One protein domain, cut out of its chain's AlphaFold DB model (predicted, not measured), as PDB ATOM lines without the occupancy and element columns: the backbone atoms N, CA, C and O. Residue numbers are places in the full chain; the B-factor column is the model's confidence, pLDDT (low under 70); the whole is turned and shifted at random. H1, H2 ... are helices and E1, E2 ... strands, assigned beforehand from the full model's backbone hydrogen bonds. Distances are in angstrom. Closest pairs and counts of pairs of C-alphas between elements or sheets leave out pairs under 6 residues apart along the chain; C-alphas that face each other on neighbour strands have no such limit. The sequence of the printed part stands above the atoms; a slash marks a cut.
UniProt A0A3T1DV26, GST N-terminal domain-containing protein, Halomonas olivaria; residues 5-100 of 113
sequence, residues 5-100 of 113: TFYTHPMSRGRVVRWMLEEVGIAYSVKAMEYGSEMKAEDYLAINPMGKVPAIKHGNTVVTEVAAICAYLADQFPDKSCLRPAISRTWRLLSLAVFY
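What this domain is: This is residues 5 to 100 of the 113 residues of the protein "GST N-terminal domain-containing protein" of Halomonas olivaria (UniProt A0A3T1DV26). A small sheet of four short strands has two helices, H1 and H3, side by side over one face, while H2 and the loops around it, in residues 33 to 54, lie beyond the opposite face. H4 packs on H3 at a steep angle, on the side away from H1, after a long link without a named element. The printed part has 96 residues, with four named helices and four named strands in the order E1 H1 E2 H2 E3 E4 H3 H4. The mixed sheet runs E2 E1 E3 E4, and the class is mixed, helices and strands. The whole is compact, with a radius of gyration of the C-alphas of 13.4 A and spans of 40 by 32 by 26 A.

How they stand to each other: Start at the inner strands E1, residues 5 to 8, and E3, residues 55 to 58, which are antiparallel; N 5 and O 57 are 2.8 A apart, within hydrogen-bond range. Edge strand E2, residues 29 to 32, is parallel to E1, with N 31 and O 6 at 2.8 A. Edge strand E4, residues 61 to 64, forms a hairpin with E3, where N 58 and O 61 are 2.8 A apart. H1, residues 15 to 24, is on the sheet at a height of 10.8 A over it, over E1 and along the strands, at 7 degrees to E1 on the local plane. E1, H1 and E2 form a strand-helix-strand unit, two parallel neighbour strands with a helix between, and its crossover is right-handed. H3, residues 66 to 76, is on the same face at a height of 9.4 A, over E4 and only just over E3, where 3 of its C-alphas fall; these helices on one face make two layers with the sheet. H1 and H3 touch, closest at the C-alphas of Val 17 and Val 66, 6.3 A, with a shallow tilt of 8 degrees, the same way. H4, residues 90 to 100, touches H3, closest at the C-alphas of Ala 68 and Ser 95, 5.9 A, with a steep tilt of 53 degrees, opposite ways. H2, residues 42 to 45, is not on the sheet and touches no helix. In H1, H3 and H4 every O i to N i+4 pair is within hydrogen-bond range; H2 is too short for one.

Where its parts are: Find C-alpha 5 at (27.948, -40.223, -22.409), where E1 begins; it is 9.7 A long, as is E2, while E3 measures 10.2 A and E4 10.1 A. H1 measures 14.3 A, H2 4.9 A and H3 15.4 A, from C-alpha 66 at (19.893, -28.918, -26.523). H4 runs 15.8 A to C-alpha 100 at (21.297, -14.246, -20.055).

The domain as a whole: Look for the two C-alphas farthest apart at Ser 37 and Pro 85, 40.3 A. The printed part has no cut, and the long link is H3 to H4, residues 77 to 89. The mean pLDDT of the printed part is 73.4; it is under 70 in residues 35 to 40, 42, 50 and 78 to 100.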
ATOM      1  N   THR A   5      29.203 -39.641 -22.895       90.38
ATOM      2  CA  THR A   5      27.948 -40.223 -22.409       90.38
ATOM      3  C   THR A   5      26.796 -39.270 -22.692       90.38
ATOM      4  O   THR A   5      26.816 -38.116 -22.267       90.38
ATOM      5  N   PHE A   6      25.777 -39.753 -23.393       89.94
ATOM      6  CA  PHE A   6      24.553 -39.035 -23.713       89.94
ATOM      7  C   PHE A   6      23.401 -39.521 -22.832       89.94
ATOM      8  O   PHE A   6      22.965 -40.668 -22.934       89.94
ATOM      9  N   TYR A   7      22.890 -38.628 -21.990       87.94
ATOM     10  CA  TYR A   7      21.748 -38.864 -21.115       87.94
ATOM     11  C   TYR A   7      20.474 -38.376 -21.808       87.94
ATOM     12  O   TYR A   7      20.339 -37.190 -22.134       87.94
ATOM     13  N   THR A   8      19.523 -39.279 -22.049       85.94
ATOM     14  CA  THR A   8      18.295 -38.964 -22.795       85.94
ATOM     15  C   THR A   8      17.108 -39.779 -22.313       85.94
ATOM     16  O   THR A   8      17.275 -40.878 -21.811       85.94
ATOM     17  N   HIS A   9      15.895 -39.284 -22.544       81.31
ATOM     18  CA  HIS A   9      14.669 -40.079 -22.425       81.31
ATOM     19  C   HIS A   9      14.030 -40.237 -23.822       81.31
ATOM     20  O   HIS A   9      14.052 -39.261 -24.586       81.31
ATOM     21  N   PRO A  10      13.456 -41.400 -24.199       72.94
ATOM     22  CA  PRO A  10      12.844 -41.622 -25.519       72.94
ATOM     23  C   PRO A  10      11.765 -40.593 -25.897       72.94
ATOM     24  O   PRO A  10      11.723 -40.121 -27.029       72.94
ATOM     25  N   MET A  11      10.938 -40.189 -24.927       71.69
ATOM     26  CA  MET A  11       9.902 -39.150 -25.080       71.69
ATOM     27  C   MET A  11      10.400 -37.701 -24.882       71.69
ATOM     28  O   MET A  11       9.594 -36.778 -24.832       71.69
ATOM     29  N   SER A  12      11.712 -37.469 -24.753       70.31
ATOM     30  CA  SER A  12      12.263 -36.115 -24.571       70.31
ATOM     31  C   SER A  12      12.696 -35.462 -25.887       70.31
ATOM     32  O   SER A  12      12.823 -36.100 -26.932       70.31
ATOM     33  N   ARG A  13      13.046 -34.170 -25.817       72.56
ATOM     34  CA  ARG A  13      13.650 -33.398 -26.924       72.56
ATOM     35  C   ARG A  13      15.084 -33.851 -27.278       72.56
ATOM     36  O   ARG A  13      15.734 -33.221 -28.107       72.56
ATOM     37  N   GLY A  14      15.573 -34.953 -26.698       77.50
ATOM     38  CA  GLY A  14      16.895 -35.535 -26.956       77.50
ATOM     39  C   GLY A  14      17.117 -36.064 -28.378       77.50
ATOM     40  O   GLY A  14      18.262 -36.275 -28.767       77.50
ATOM     41  N   ARG A  15      16.069 -36.221 -29.198       83.06
ATOM     42  CA  ARG A  15      16.210 -36.647 -30.607       83.06
ATOM     43  C   ARG A  15      17.125 -35.736 -31.429       83.06
ATOM     44  O   ARG A  15      17.898 -36.246 -32.229       83.06
ATOM     45  N   VAL A  16      17.074 -34.422 -31.194       83.38
ATOM     46  CA  VAL A  16      17.931 -33.448 -31.895       83.38
ATOM     47  C   VAL A  16      19.404 -33.668 -31.547       83.38
ATOM     48  O   VAL A  16      20.254 -33.684 -32.428       83.38
ATOM     49  N   VAL A  17      19.702 -33.909 -30.266       85.19
ATOM     50  CA  VAL A  17      21.070 -34.192 -29.806       85.19
ATOM     51  C   VAL A  17      21.572 -35.517 -30.374       85.19
ATOM     52  O   VAL A  17      22.709 -35.584 -30.825       85.19
ATOM     53  N   ARG A  18      20.723 -36.552 -30.419       86.62
ATOM     54  CA  ARG A  18      21.076 -37.823 -31.065       86.62
ATOM     55  C   ARG A  18      21.456 -37.614 -32.531       86.62
ATOM     56  O   ARG A  18      22.502 -38.092 -32.934       86.62
ATOM     57  N   TRP A  19      20.654 -36.879 -33.303       85.56
ATOM     58  CA  TRP A  19      20.992 -36.566 -34.697       85.56
ATOM     59  C   TRP A  19      22.337 -35.852 -34.815       85.56
ATOM     60  O   TRP A  19      23.169 -36.257 -35.612       85.56
ATOM     61  N   MET A  20      22.588 -34.851 -33.971       84.00
ATOM     62  CA  MET A  20      23.881 -34.160 -33.947       84.00
ATOM     63  C   MET A  20      25.062 -35.088 -33.651       84.00
ATOM     64  O   MET A  20      26.132 -34.905 -34.217       84.00
ATOM     65  N   LEU A  21      24.889 -36.073 -32.767       85.81
ATOM     66  CA  LEU A  21      25.934 -37.052 -32.460       85.81
ATOM     67  C   LEU A  21      26.213 -37.990 -33.643       85.81
ATOM     68  O   LEU A  21      27.379 -38.290 -33.900       85.81
ATOM     69  N   GLU A  22      25.171 -38.396 -34.375       85.06
ATOM     70  CA  GLU A  22      25.303 -39.182 -35.612       85.06
ATOM     71  C   GLU A  22      26.003 -38.379 -36.719       85.06
ATOM     72  O   GLU A  22      26.945 -38.880 -37.327       85.06
ATOM     73  N   GLU A  23      25.619 -37.114 -36.927       83.19
ATOM     74  CA  GLU A  23      26.251 -36.221 -37.915       83.19
ATOM     75  C   GLU A  23      27.738 -35.997 -37.626       83.19
ATOM     76  O   GLU A  23      28.565 -35.941 -38.531       83.19
ATOM     77  N   VAL A  24      28.097 -35.884 -36.347       83.81
ATOM     78  CA  VAL A  24      29.493 -35.739 -35.914       83.81
ATOM     79  C   VAL A  24      30.265 -37.066 -36.022       83.81
ATOM     80  O   VAL A  24      31.499 -37.061 -36.022       83.81
ATOM     81  N   GLY A  25      29.574 -38.206 -36.131       81.50
ATOM     82  CA  GLY A  25      30.183 -39.516 -36.364       81.50
ATOM     83  C   GLY A  25      31.168 -39.934 -35.268       81.50
ATOM     84  O   GLY A  25      32.249 -40.463 -35.555       81.50
ATOM     85  N   ILE A  26      30.852 -39.631 -34.006       84.19
ATOM     86  CA  ILE A  26      31.677 -40.007 -32.847       84.19
ATOM     87  C   ILE A  26      31.101 -41.223 -32.133       84.19
ATOM     88  O   ILE A  26      29.896 -41.436 -32.115       84.19
ATOM     89  N   ALA A  27      31.967 -42.006 -31.493       86.44
ATOM     90  CA  ALA A  27      31.512 -43.038 -30.573       86.44
ATOM     91  C   ALA A  27      30.976 -42.379 -29.293       86.44
ATOM     92  O   ALA A  27      31.668 -41.557 -28.685       86.44
ATOM     93  N   TYR A  28      29.761 -42.749 -28.894       88.50
ATOM     94  CA  TYR A  28      29.122 -42.277 -27.670       88.50
ATOM     95  C   TYR A  28      28.339 -43.400 -26.986       88.50
ATOM     96  O   TYR A  28      27.822 -44.309 -27.633       88.50
ATOM     97  N   SER A  29      28.249 -43.329 -25.661       88.62
ATOM     98  CA  SER A  29      27.403 -44.203 -24.852       88.62
ATOM     99  C   SER A  29      26.055 -43.534 -24.606       88.62
ATOM    100  O   SER A  29      26.000 -42.331 -24.355       88.62
ATOM    101  N   VAL A  30      24.963 -44.293 -24.659       88.19
ATOM    102  CA  VAL A  30      23.616 -43.780 -24.384       88.19
ATOM    103  C   VAL A  30      23.147 -44.296 -23.041       88.19
ATOM    104  O   VAL A  30      22.977 -45.500 -22.864       88.19
ATOM    105  N   LYS A  31      22.849 -43.378 -22.125       86.00
ATOM    106  CA  LYS A  31      22.122 -43.684 -20.899       86.00
ATOM    107  C   LYS A  31      20.688 -43.192 -21.054       86.00
ATOM    108  O   LYS A  31      20.407 -41.996 -20.944       86.00
ATOM    109  N   ALA A  32      19.798 -44.125 -21.385       81.88
ATOM    110  CA  ALA A  32      18.370 -43.866 -21.320       81.88
ATOM    111  C   ALA A  32      17.993 -43.701 -19.847       81.88
ATOM    112  O   ALA A  32      18.353 -44.556 -19.045       81.88
ATOM    113  N   MET A  33      17.342 -42.595 -19.502       78.62
ATOM    114  CA  MET A  33      16.823 -42.386 -18.155       78.62
ATOM    115  C   MET A  33      15.313 -42.307 -18.188       78.62
ATOM    116  O   MET A  33      14.788 -41.699 -19.123       78.62
ATOM    117  N   GLU A  34      14.652 -42.846 -17.170       75.69
ATOM    118  CA  GLU A  34      13.196 -42.781 -16.985       75.69
ATOM    119  C   GLU A  34      12.755 -41.470 -16.303       75.69
ATOM    120  O   GLU A  34      13.468 -40.895 -15.470       75.69
ATOM    121  N   TYR A  35      11.569 -40.955 -16.656       64.62
ATOM    122  CA  TYR A  35      11.009 -39.771 -15.993       64.62
ATOM    123  C   TYR A  35      10.638 -40.099 -14.541       64.62
ATOM    124  O   TYR A  35       9.864 -41.014 -14.278       64.62
ATOM    125  N   GLY A  36      11.132 -39.301 -13.589       66.88
ATOM    126  CA  GLY A  36      10.793 -39.447 -12.173       66.88
ATOM    127  C   GLY A  36      12.007 -39.759 -11.307       66.88
ATOM    128  O   GLY A  36      12.754 -38.841 -10.969       66.88
ATOM    129  N   SER A  37      12.169 -41.020 -10.905       62.94
ATOM    130  CA  SER A  37      13.159 -41.454  -9.907       62.94
ATOM    131  C   SER A  37      14.604 -41.257 -10.365       62.94
ATOM    132  O   SER A  37      15.410 -40.734  -9.603       62.94
ATOM    133  N   GLU A  38      14.932 -41.592 -11.613       65.44
ATOM    134  CA  GLU A  38      16.313 -41.518 -12.112       65.44
ATOM    135  C   GLU A  38      16.782 -40.082 -12.381       65.44
ATOM    136  O   GLU A  38      17.935 -39.746 -12.131       65.44
ATOM    137  N   MET A  39      15.879 -39.197 -12.816       63.97
ATOM    138  CA  MET A  39      16.181 -37.766 -13.002       63.97
ATOM    139  C   MET A  39      16.349 -37.003 -11.680       63.97
ATOM    140  O   MET A  39      16.896 -35.900 -11.677       63.97
ATOM    141  N   LYS A  40      15.857 -37.574 -10.574       62.59
ATOM    142  CA  LYS A  40      15.974 -37.037  -9.211       62.59
ATOM    143  C   LYS A  40      17.010 -37.777  -8.362       62.59
ATOM    144  O   LYS A  40      17.187 -37.420  -7.202       62.59
ATOM    145  N   ALA A  41      17.666 -38.797  -8.913       71.31
ATOM    146  CA  ALA A  41      18.740 -39.491  -8.224       71.31
ATOM    147  C   ALA A  41      19.914 -38.528  -8.002       71.31
ATOM    148  O   ALA A  41      20.254 -37.746  -8.894       71.31
ATOM    149  N   GLU A  42      20.545 -38.601  -6.828       67.56
ATOM    150  CA  GLU A  42      21.678 -37.739  -6.464       67.56
ATOM    151  C   GLU A  42      22.807 -37.813  -7.505       67.56
ATOM    152  O   GLU A  42      23.370 -36.785  -7.881       67.56
ATOM    153  N   ASP A  43      23.031 -38.996  -8.083       71.81
ATOM    154  CA  ASP A  43      24.006 -39.231  -9.151       71.81
ATOM    155  C   ASP A  43      23.745 -38.405 -10.421       71.81
ATOM    156  O   ASP A  43      24.687 -37.983 -11.092       71.81
ATOM    157  N   TYR A  44      22.475 -38.170 -10.780       71.88
ATOM    158  CA  TYR A  44      22.133 -37.338 -11.938       71.88
ATOM    159  C   TYR A  44      22.028 -35.861 -11.571       71.88
ATOM    160  O   TYR A  44      22.399 -35.012 -12.379       71.88
ATOM    161  N   LEU A  45      21.594 -35.535 -10.353       74.75
ATOM    162  CA  LEU A  45      21.597 -34.158  -9.857       74.75
ATOM    163  C   LEU A  45      23.020 -33.589  -9.750       74.75
ATOM    164  O   LEU A  45      23.214 -32.402 -10.006       74.75
ATOM    165  N   ALA A  46      24.020 -34.432  -9.475       74.00
ATOM    166  CA  ALA A  46      25.434 -34.060  -9.537       74.00
ATOM    167  C   ALA A  46      25.898 -33.675 -10.958       74.00
ATOM    168  O   ALA A  46      26.867 -32.933 -11.114       74.00
ATOM    169  N   ILE A  47      25.212 -34.164 -11.997       74.19
ATOM    170  CA  ILE A  47      25.496 -33.860 -13.408       74.19
ATOM    171  C   ILE A  47      24.672 -32.653 -13.857       74.19
ATOM    172  O   ILE A  47      25.209 -31.682 -14.383       74.19
ATOM    173  N   ASN A  48      23.357 -32.703 -13.653       74.50
ATOM    174  CA  ASN A  48      22.446 -31.612 -13.945       74.50
ATOM    175  C   ASN A  48      21.579 -31.320 -12.712       74.50
ATOM    176  O   ASN A  48      20.554 -31.982 -12.531       74.50
ATOM    177  N   PRO A  49      21.907 -30.275 -11.929       71.75
ATOM    178  CA  PRO A  49      21.131 -29.878 -10.752       71.75
ATOM    179  C   PRO A  49      19.667 -29.555 -11.069       71.75
ATOM    180  O   PRO A  49      18.816 -29.566 -10.185       71.75
ATOM    181  N   MET A  50      19.348 -29.273 -12.339       68.88
ATOM    182  CA  MET A  50      17.978 -29.019 -12.783       68.88
ATOM    183  C   MET A  50      17.152 -30.299 -12.975       68.88
ATOM    184  O   MET A  50      15.945 -30.195 -13.191       68.88
ATOM    185  N   GLY A  51      17.772 -31.487 -12.959       71.94
ATOM    186  CA  GLY A  51      17.086 -32.771 -13.145       71.94
ATOM    187  C   GLY A  51      16.425 -32.920 -14.520       71.94
ATOM    188  O   GLY A  51      15.398 -33.583 -14.651       71.94
ATOM    189  N   LYS A  52      16.965 -32.259 -15.554       75.25
ATOM    190  CA  LYS A  52      16.403 -32.259 -16.916       75.25
ATOM    191  C   LYS A  52      17.276 -33.043 -17.889       75.25
ATOM    192  O   LYS A  52      18.501 -33.051 -17.782       75.25
ATOM    193  N   VAL A  53      16.631 -33.660 -18.873       81.12
ATOM    194  CA  VAL A  53      17.251 -34.256 -20.066       81.12
ATOM    195  C   VAL A  53      16.818 -33.464 -21.303       81.12
ATOM    196  O   VAL A  53      15.694 -32.947 -21.319       81.12
ATOM    197  N   PRO A  54      17.639 -33.378 -22.362       83.56
ATOM    198  CA  PRO A  54      18.913 -34.080 -22.587       83.56
ATOM    199  C   PRO A  54      20.154 -33.414 -21.963       83.56
ATOM    200  O   PRO A  54      20.193 -32.194 -21.805       83.56
ATOM    201  N   ALA A  55      21.181 -34.224 -21.676       87.38
ATOM    202  CA  ALA A  55      22.511 -33.783 -21.231       87.38
ATOM    203  C   ALA A  55      23.619 -34.673 -21.823       87.38
ATOM    204  O   ALA A  55      23.386 -35.850 -22.106       87.38
ATOM    205  N   ILE A  56      24.827 -34.134 -21.999       89.75
ATOM    206  CA  ILE A  56      26.018 -34.908 -22.375       89.75
ATOM    207  C   ILE A  56      27.131 -34.725 -21.344       89.75
ATOM    208  O   ILE A  56      27.289 -33.651 -20.764       89.75
ATOM    209  N   LYS A  57      27.933 -35.770 -21.155       89.31
ATOM    210  CA  LYS A  57      29.190 -35.730 -20.410       89.31
ATOM    211  C   LYS A  57      30.310 -36.173 -21.337       89.31
ATOM    212  O   LYS A  57      30.254 -37.282 -21.855       89.31
ATOM    213  N   HIS A  58      31.300 -35.321 -21.549       88.31
ATOM    214  CA  HIS A  58      32.490 -35.609 -22.340       88.31
ATOM    215  C   HIS A  58      33.709 -35.517 -21.418       88.31
ATOM    216  O   HIS A  58      34.153 -34.418 -21.076       88.31
ATOM    217  N   GLY A  59      34.197 -36.666 -20.938       86.31
ATOM    218  CA  GLY A  59      35.214 -36.717 -19.879       86.31
ATOM    219  C   GLY A  59      34.742 -35.999 -18.606       86.31
ATOM    220  O   GLY A  59      33.760 -36.401 -17.980       86.31
ATOM    221  N   ASN A  60      35.405 -34.897 -18.244       83.88
ATOM    222  CA  ASN A  60      35.042 -34.062 -17.090       83.88
ATOM    223  C   ASN A  60      34.075 -32.914 -17.420       83.88
ATOM    224  O   ASN A  60      33.611 -32.236 -16.504       83.88
ATOM    225  N   THR A  61      33.767 -32.670 -18.693       84.88
ATOM    226  CA  THR A  61      32.869 -31.582 -19.095       84.88
ATOM    227  C   THR A  61      31.437 -32.086 -19.179       84.88
ATOM    228  O   THR A  61      31.148 -33.039 -19.902       84.88
ATOM    229  N   VAL A  62      30.526 -31.420 -18.475       87.31
ATOM    230  CA  VAL A  62      29.086 -31.661 -18.581       87.31
ATOM    231  C   VAL A  62      28.449 -30.501 -19.331       87.31
ATOM    232  O   VAL A  62      28.695 -29.341 -19.005       87.31
ATOM    233  N   VAL A  63      27.631 -30.815 -20.335       85.88
ATOM    234  CA  VAL A  63      26.880 -29.823 -21.110       85.88
ATOM    235  C   VAL A  63      25.405 -30.196 -21.091       85.88
ATOM    236  O   VAL A  63      25.013 -31.313 -21.438       85.88
ATOM    237  N   THR A  64      24.585 -29.244 -20.674       84.19
ATOM    238  CA  THR A  64      23.126 -29.345 -20.588       84.19
ATOM    239  C   THR A  64      22.492 -28.380 -21.592       84.19
ATOM    240  O   THR A  64      23.188 -27.532 -22.140       84.19
ATOM    241  N   GLU A  65      21.186 -28.514 -21.850       84.81
ATOM    242  CA  GLU A  65      20.426 -27.769 -22.874       84.81
ATOM    243  C   GLU A  65      20.761 -28.147 -24.326       84.81
ATOM    244  O   GLU A  65      21.901 -28.077 -24.779       84.81
ATOM    245  N   VAL A  66      19.732 -28.473 -25.121       84.38
ATOM    246  CA  VAL A  66      19.893 -28.918 -26.523       84.38
ATOM    247  C   VAL A  66      20.751 -27.942 -27.331       84.38
ATOM    248  O   VAL A  66      21.655 -28.358 -28.050       84.38
ATOM    249  N   ALA A  67      20.489 -26.642 -27.186       81.75
ATOM    250  CA  ALA A  67      21.182 -25.589 -27.910       81.75
ATOM    251  C   ALA A  67      22.689 -25.551 -27.615       81.75
ATOM    252  O   ALA A  67      23.491 -25.470 -28.545       81.75
ATOM    253  N   ALA A  68      23.067 -25.614 -26.338       83.44
ATOM    254  CA  ALA A  68      24.461 -25.568 -25.925       83.44
ATOM    255  C   ALA A  68      25.190 -26.869 -26.279       83.44
ATOM    256  O   ALA A  68      26.332 -26.818 -26.728       83.44
ATOM    257  N   ILE A  69      24.514 -28.018 -26.179       86.19
ATOM    258  CA  ILE A  69      25.060 -29.312 -26.606       86.19
ATOM    259  C   ILE A  69      25.415 -29.292 -28.100       86.19
ATOM    260  O   ILE A  69      26.516 -29.692 -28.473       86.19
ATOM    261  N   CYS A  70      24.521 -28.788 -28.957       83.56
ATOM    262  CA  CYS A  70      24.780 -28.712 -30.398       83.56
ATOM    263  C   CYS A  70      25.973 -27.799 -30.716       83.56
ATOM    264  O   CYS A  70      26.831 -28.165 -31.517       83.56
ATOM    265  N   ALA A  71      26.045 -26.632 -30.066       81.94
ATOM    266  CA  ALA A  71      27.161 -25.703 -30.229       81.94
ATOM    267  C   ALA A  71      28.486 -26.308 -29.737       81.94
ATOM    268  O   ALA A  71      29.495 -26.217 -30.430       81.94
ATOM    269  N   TYR A  72      28.469 -26.984 -28.585       85.38
ATOM    270  CA  TYR A  72      29.638 -27.664 -28.034       85.38
ATOM    271  C   TYR A  72      30.161 -28.753 -28.975       85.38
ATOM    272  O   TYR A  72      31.355 -28.801 -29.249       85.38
ATOM    273  N   LEU A  73      29.280 -29.605 -29.510       84.06
ATOM    274  CA  LEU A  73      29.672 -30.657 -30.451       84.06
ATOM    275  C   LEU A  73      30.254 -30.080 -31.751       84.06
ATOM    276  O   LEU A  73      31.245 -30.605 -32.254       84.06
ATOM    277  N   ALA A  74      29.685 -28.984 -32.261       81.25
ATOM    278  CA  ALA A  74      30.213 -28.295 -33.438       81.25
ATOM    279  C   ALA A  74      31.608 -27.687 -33.188       81.25
ATOM    280  O   ALA A  74      32.476 -27.778 -34.058       81.25
ATOM    281  N   ASP A  75      31.840 -27.114 -32.002       81.88
ATOM    282  CA  ASP A  75      33.133 -26.534 -31.614       81.88
ATOM    283  C   ASP A  75      34.203 -27.612 -31.341       81.88
ATOM    284  O   ASP A  75      35.364 -27.424 -31.702       81.88
ATOM    285  N   GLN A  76      33.838 -28.742 -30.721       83.44
ATOM    286  CA  GLN A  76      34.781 -29.825 -30.395       83.44
ATOM    287  C   GLN A  76      35.160 -30.693 -31.598       83.44
ATOM    288  O   GLN A  76      36.260 -31.243 -31.635       83.44
ATOM    289  N   PHE A  77      34.270 -30.823 -32.586       79.38
ATOM    290  CA  PHE A  77      34.491 -31.658 -33.769       79.38
ATOM    291  C   PHE A  77      34.336 -30.843 -35.066       79.38
ATOM    292  O   PHE A  77      33.430 -31.092 -35.872       79.38
ATOM    293  N   PRO A  78      35.234 -29.868 -35.303       69.19
ATOM    294  CA  PRO A  78      35.107 -28.916 -36.404       69.19
ATOM    295  C   PRO A  78      35.302 -29.543 -37.792       69.19
ATOM    296  O   PRO A  78      34.808 -29.000 -38.777       69.19
ATOM    297  N   ASP A  79      36.012 -30.670 -37.878       68.94
ATOM    298  CA  ASP A  79      36.308 -31.348 -39.149       68.94
ATOM    299  C   ASP A  79      35.322 -32.476 -39.470       68.94
ATOM    300  O   ASP A  79      35.286 -32.968 -40.594       68.94
ATOM    301  N   LYS A  80      34.509 -32.880 -38.486       68.12
ATOM    302  CA  LYS A  80      33.496 -33.931 -38.645       68.12
ATOM    303  C   LYS A  80      32.082 -33.382 -38.746       68.12
ATOM    304  O   LYS A  80      31.232 -34.020 -39.348       68.12
ATOM    305  N   SER A  81      31.824 -32.199 -38.188       59.62
ATOM    306  CA  SER A  81      30.526 -31.556 -38.347       59.62
ATOM    307  C   SER A  81      30.449 -30.841 -39.701       59.62
ATOM    308  O   SER A  81      31.142 -29.857 -39.964       59.62
ATOM    309  N   CYS A  82      29.532 -31.281 -40.560       58.00
ATOM    310  CA  CYS A  82      29.153 -30.586 -41.799       58.00
ATOM    311  C   CYS A  82      28.490 -29.205 -41.541       58.00
ATOM    312  O   CYS A  82      28.125 -28.478 -42.463       58.00
ATOM    313  N   LEU A  83      28.353 -28.812 -40.270       56.66
ATOM    314  CA  LEU A  83      27.522 -27.715 -39.773       56.66
ATOM    315  C   LEU A  83      28.261 -26.372 -39.649       56.66
ATOM    316  O   LEU A  83      27.675 -25.378 -39.204       56.66
ATOM    317  N   ARG A  84      29.535 -26.317 -40.062       51.66
ATOM    318  CA  ARG A  84      30.419 -25.143 -39.943       51.66
ATOM    319  C   ARG A  84      29.830 -23.825 -40.487       51.66
ATOM    320  O   ARG A  84      30.027 -22.806 -39.817       51.66
ATOM    321  N   PRO A  85      29.078 -23.776 -41.609       49.72
ATOM    322  CA  PRO A  85      28.474 -22.514 -42.044       49.72
ATOM    323  C   PRO A  85      27.153 -22.181 -41.331       49.72
ATOM    324  O   PRO A  85      26.822 -21.005 -41.212       49.72
ATOM    325  N   ALA A  86      26.400 -23.179 -40.851       48.88
ATOM    326  CA  ALA A  86      25.009 -22.999 -40.419       48.88
ATOM    327  C   ALA A  86      24.842 -22.728 -38.911       48.88
ATOM    328  O   ALA A  86      23.939 -21.994 -38.516       48.88
ATOM    329  N   ILE A  87      25.713 -23.286 -38.060       54.56
ATOM    330  CA  ILE A  87      25.564 -23.206 -36.591       54.56
ATOM    331  C   ILE A  87      26.490 -22.153 -35.953       54.56
ATOM    332  O   ILE A  87      26.159 -21.582 -34.913       54.56
ATOM    333  N   SER A  88      27.624 -21.826 -36.579       49.41
ATOM    334  CA  SER A  88      28.733 -21.123 -35.910       49.41
ATOM    335  C   SER A  88      28.514 -19.630 -35.616       49.41
ATOM    336  O   SER A  88      29.081 -19.120 -34.651       49.41
ATOM    337  N   ARG A  89      27.691 -18.911 -36.395       46.31
ATOM    338  CA  ARG A  89      27.471 -17.461 -36.190       46.31
ATOM    339  C   ARG A  89      26.174 -17.121 -35.462       46.31
ATOM    340  O   ARG A  89      26.194 -16.328 -34.527       46.31
ATOM    341  N   THR A  90      25.060 -17.732 -35.846       50.34
ATOM    342  CA  THR A  90      23.736 -17.353 -35.327       50.34
ATOM    343  C   THR A  90      23.430 -18.022 -33.985       50.34
ATOM    344  O   THR A  90      22.798 -17.424 -33.116       50.34
ATOM    345  N   TRP A  91      23.922 -19.245 -33.767       46.09
ATOM    346  CA  TRP A  91      23.565 -20.032 -32.586       46.09
ATOM    347  C   TRP A  91      24.467 -19.781 -31.370       46.09
ATOM    348  O   TRP A  91      24.008 -19.892 -30.237       46.09
ATOM    349  N   ARG A  92      25.724 -19.368 -31.578       45.31
ATOM    350  CA  ARG A  92      26.637 -18.963 -30.489       45.31
ATOM    351  C   ARG A  92      26.113 -17.731 -29.739       45.31
ATOM    352  O   ARG A  92      26.216 -17.653 -28.521       45.31
ATOM    353  N   LEU A  93      25.481 -16.806 -30.468       48.25
ATOM    354  CA  LEU A  93      24.787 -15.649 -29.894       48.25
ATOM    355  C   LEU A  93      23.486 -16.058 -29.187       48.25
ATOM    356  O   LEU A  93      23.210 -15.571 -28.096       48.25
ATOM    357  N   LEU A  94      22.716 -16.991 -29.761       51.09
ATOM    358  CA  LEU A  94      21.487 -17.495 -29.141       51.09
ATOM    359  C   LEU A  94      21.747 -18.315 -27.869       51.09
ATOM    360  O   LEU A  94      20.974 -18.190 -26.928       51.09
ATOM    361  N   SER A  95      22.822 -19.107 -27.777       49.88
ATOM    362  CA  SER A  95      23.118 -19.845 -26.537       49.88
ATOM    363  C   SER A  95      23.538 -18.910 -25.398       49.88
ATOM    364  O   SER A  95      23.104 -19.108 -24.267       49.88
ATOM    365  N   LEU A  96      24.316 -17.858 -25.692       42.50
ATOM    366  CA  LEU A  96      24.595 -16.778 -24.737       42.50
ATOM    367  C   LEU A  96      23.310 -16.035 -24.339       42.50
ATOM    368  O   LEU A  96      23.119 -15.733 -23.162       42.50
ATOM    369  N   ALA A  97      22.398 -15.803 -25.288       48.12
ATOM    370  CA  ALA A  97      21.111 -15.166 -25.021       48.12
ATOM    371  C   ALA A  97      20.159 -16.044 -24.191       48.12
ATOM    372  O   ALA A  97      19.425 -15.510 -23.370       48.12
ATOM    373  N   VAL A  98      20.181 -17.374 -24.334       49.81
ATOM    374  CA  VAL A  98      19.410 -18.289 -23.466       49.81
ATOM    375  C   VAL A  98      19.965 -18.294 -22.039       49.81
ATOM    376  O   VAL A  98      19.197 -18.412 -21.090       49.81
ATOM    377  N   PHE A  99      21.278 -18.109 -21.866       39.81
ATOM    378  CA  PHE A  99      21.893 -18.046 -20.538       39.81
ATOM    379  C   PHE A  99      21.670 -16.692 -19.836       39.81
ATOM    380  O   PHE A  99      21.516 -16.655 -18.618       39.81
ATOM    381  N   TYR A 100      21.598 -15.587 -20.590       42.81
ATOM    382  CA  TYR A 100      21.297 -14.246 -20.055       42.81
ATOM    383  C   TYR A 100      19.806 -13.860 -20.091       42.81
ATOM    384  O   TYR A 100      19.400 -12.902 -19.435       42.81
TER     385      TYR A 100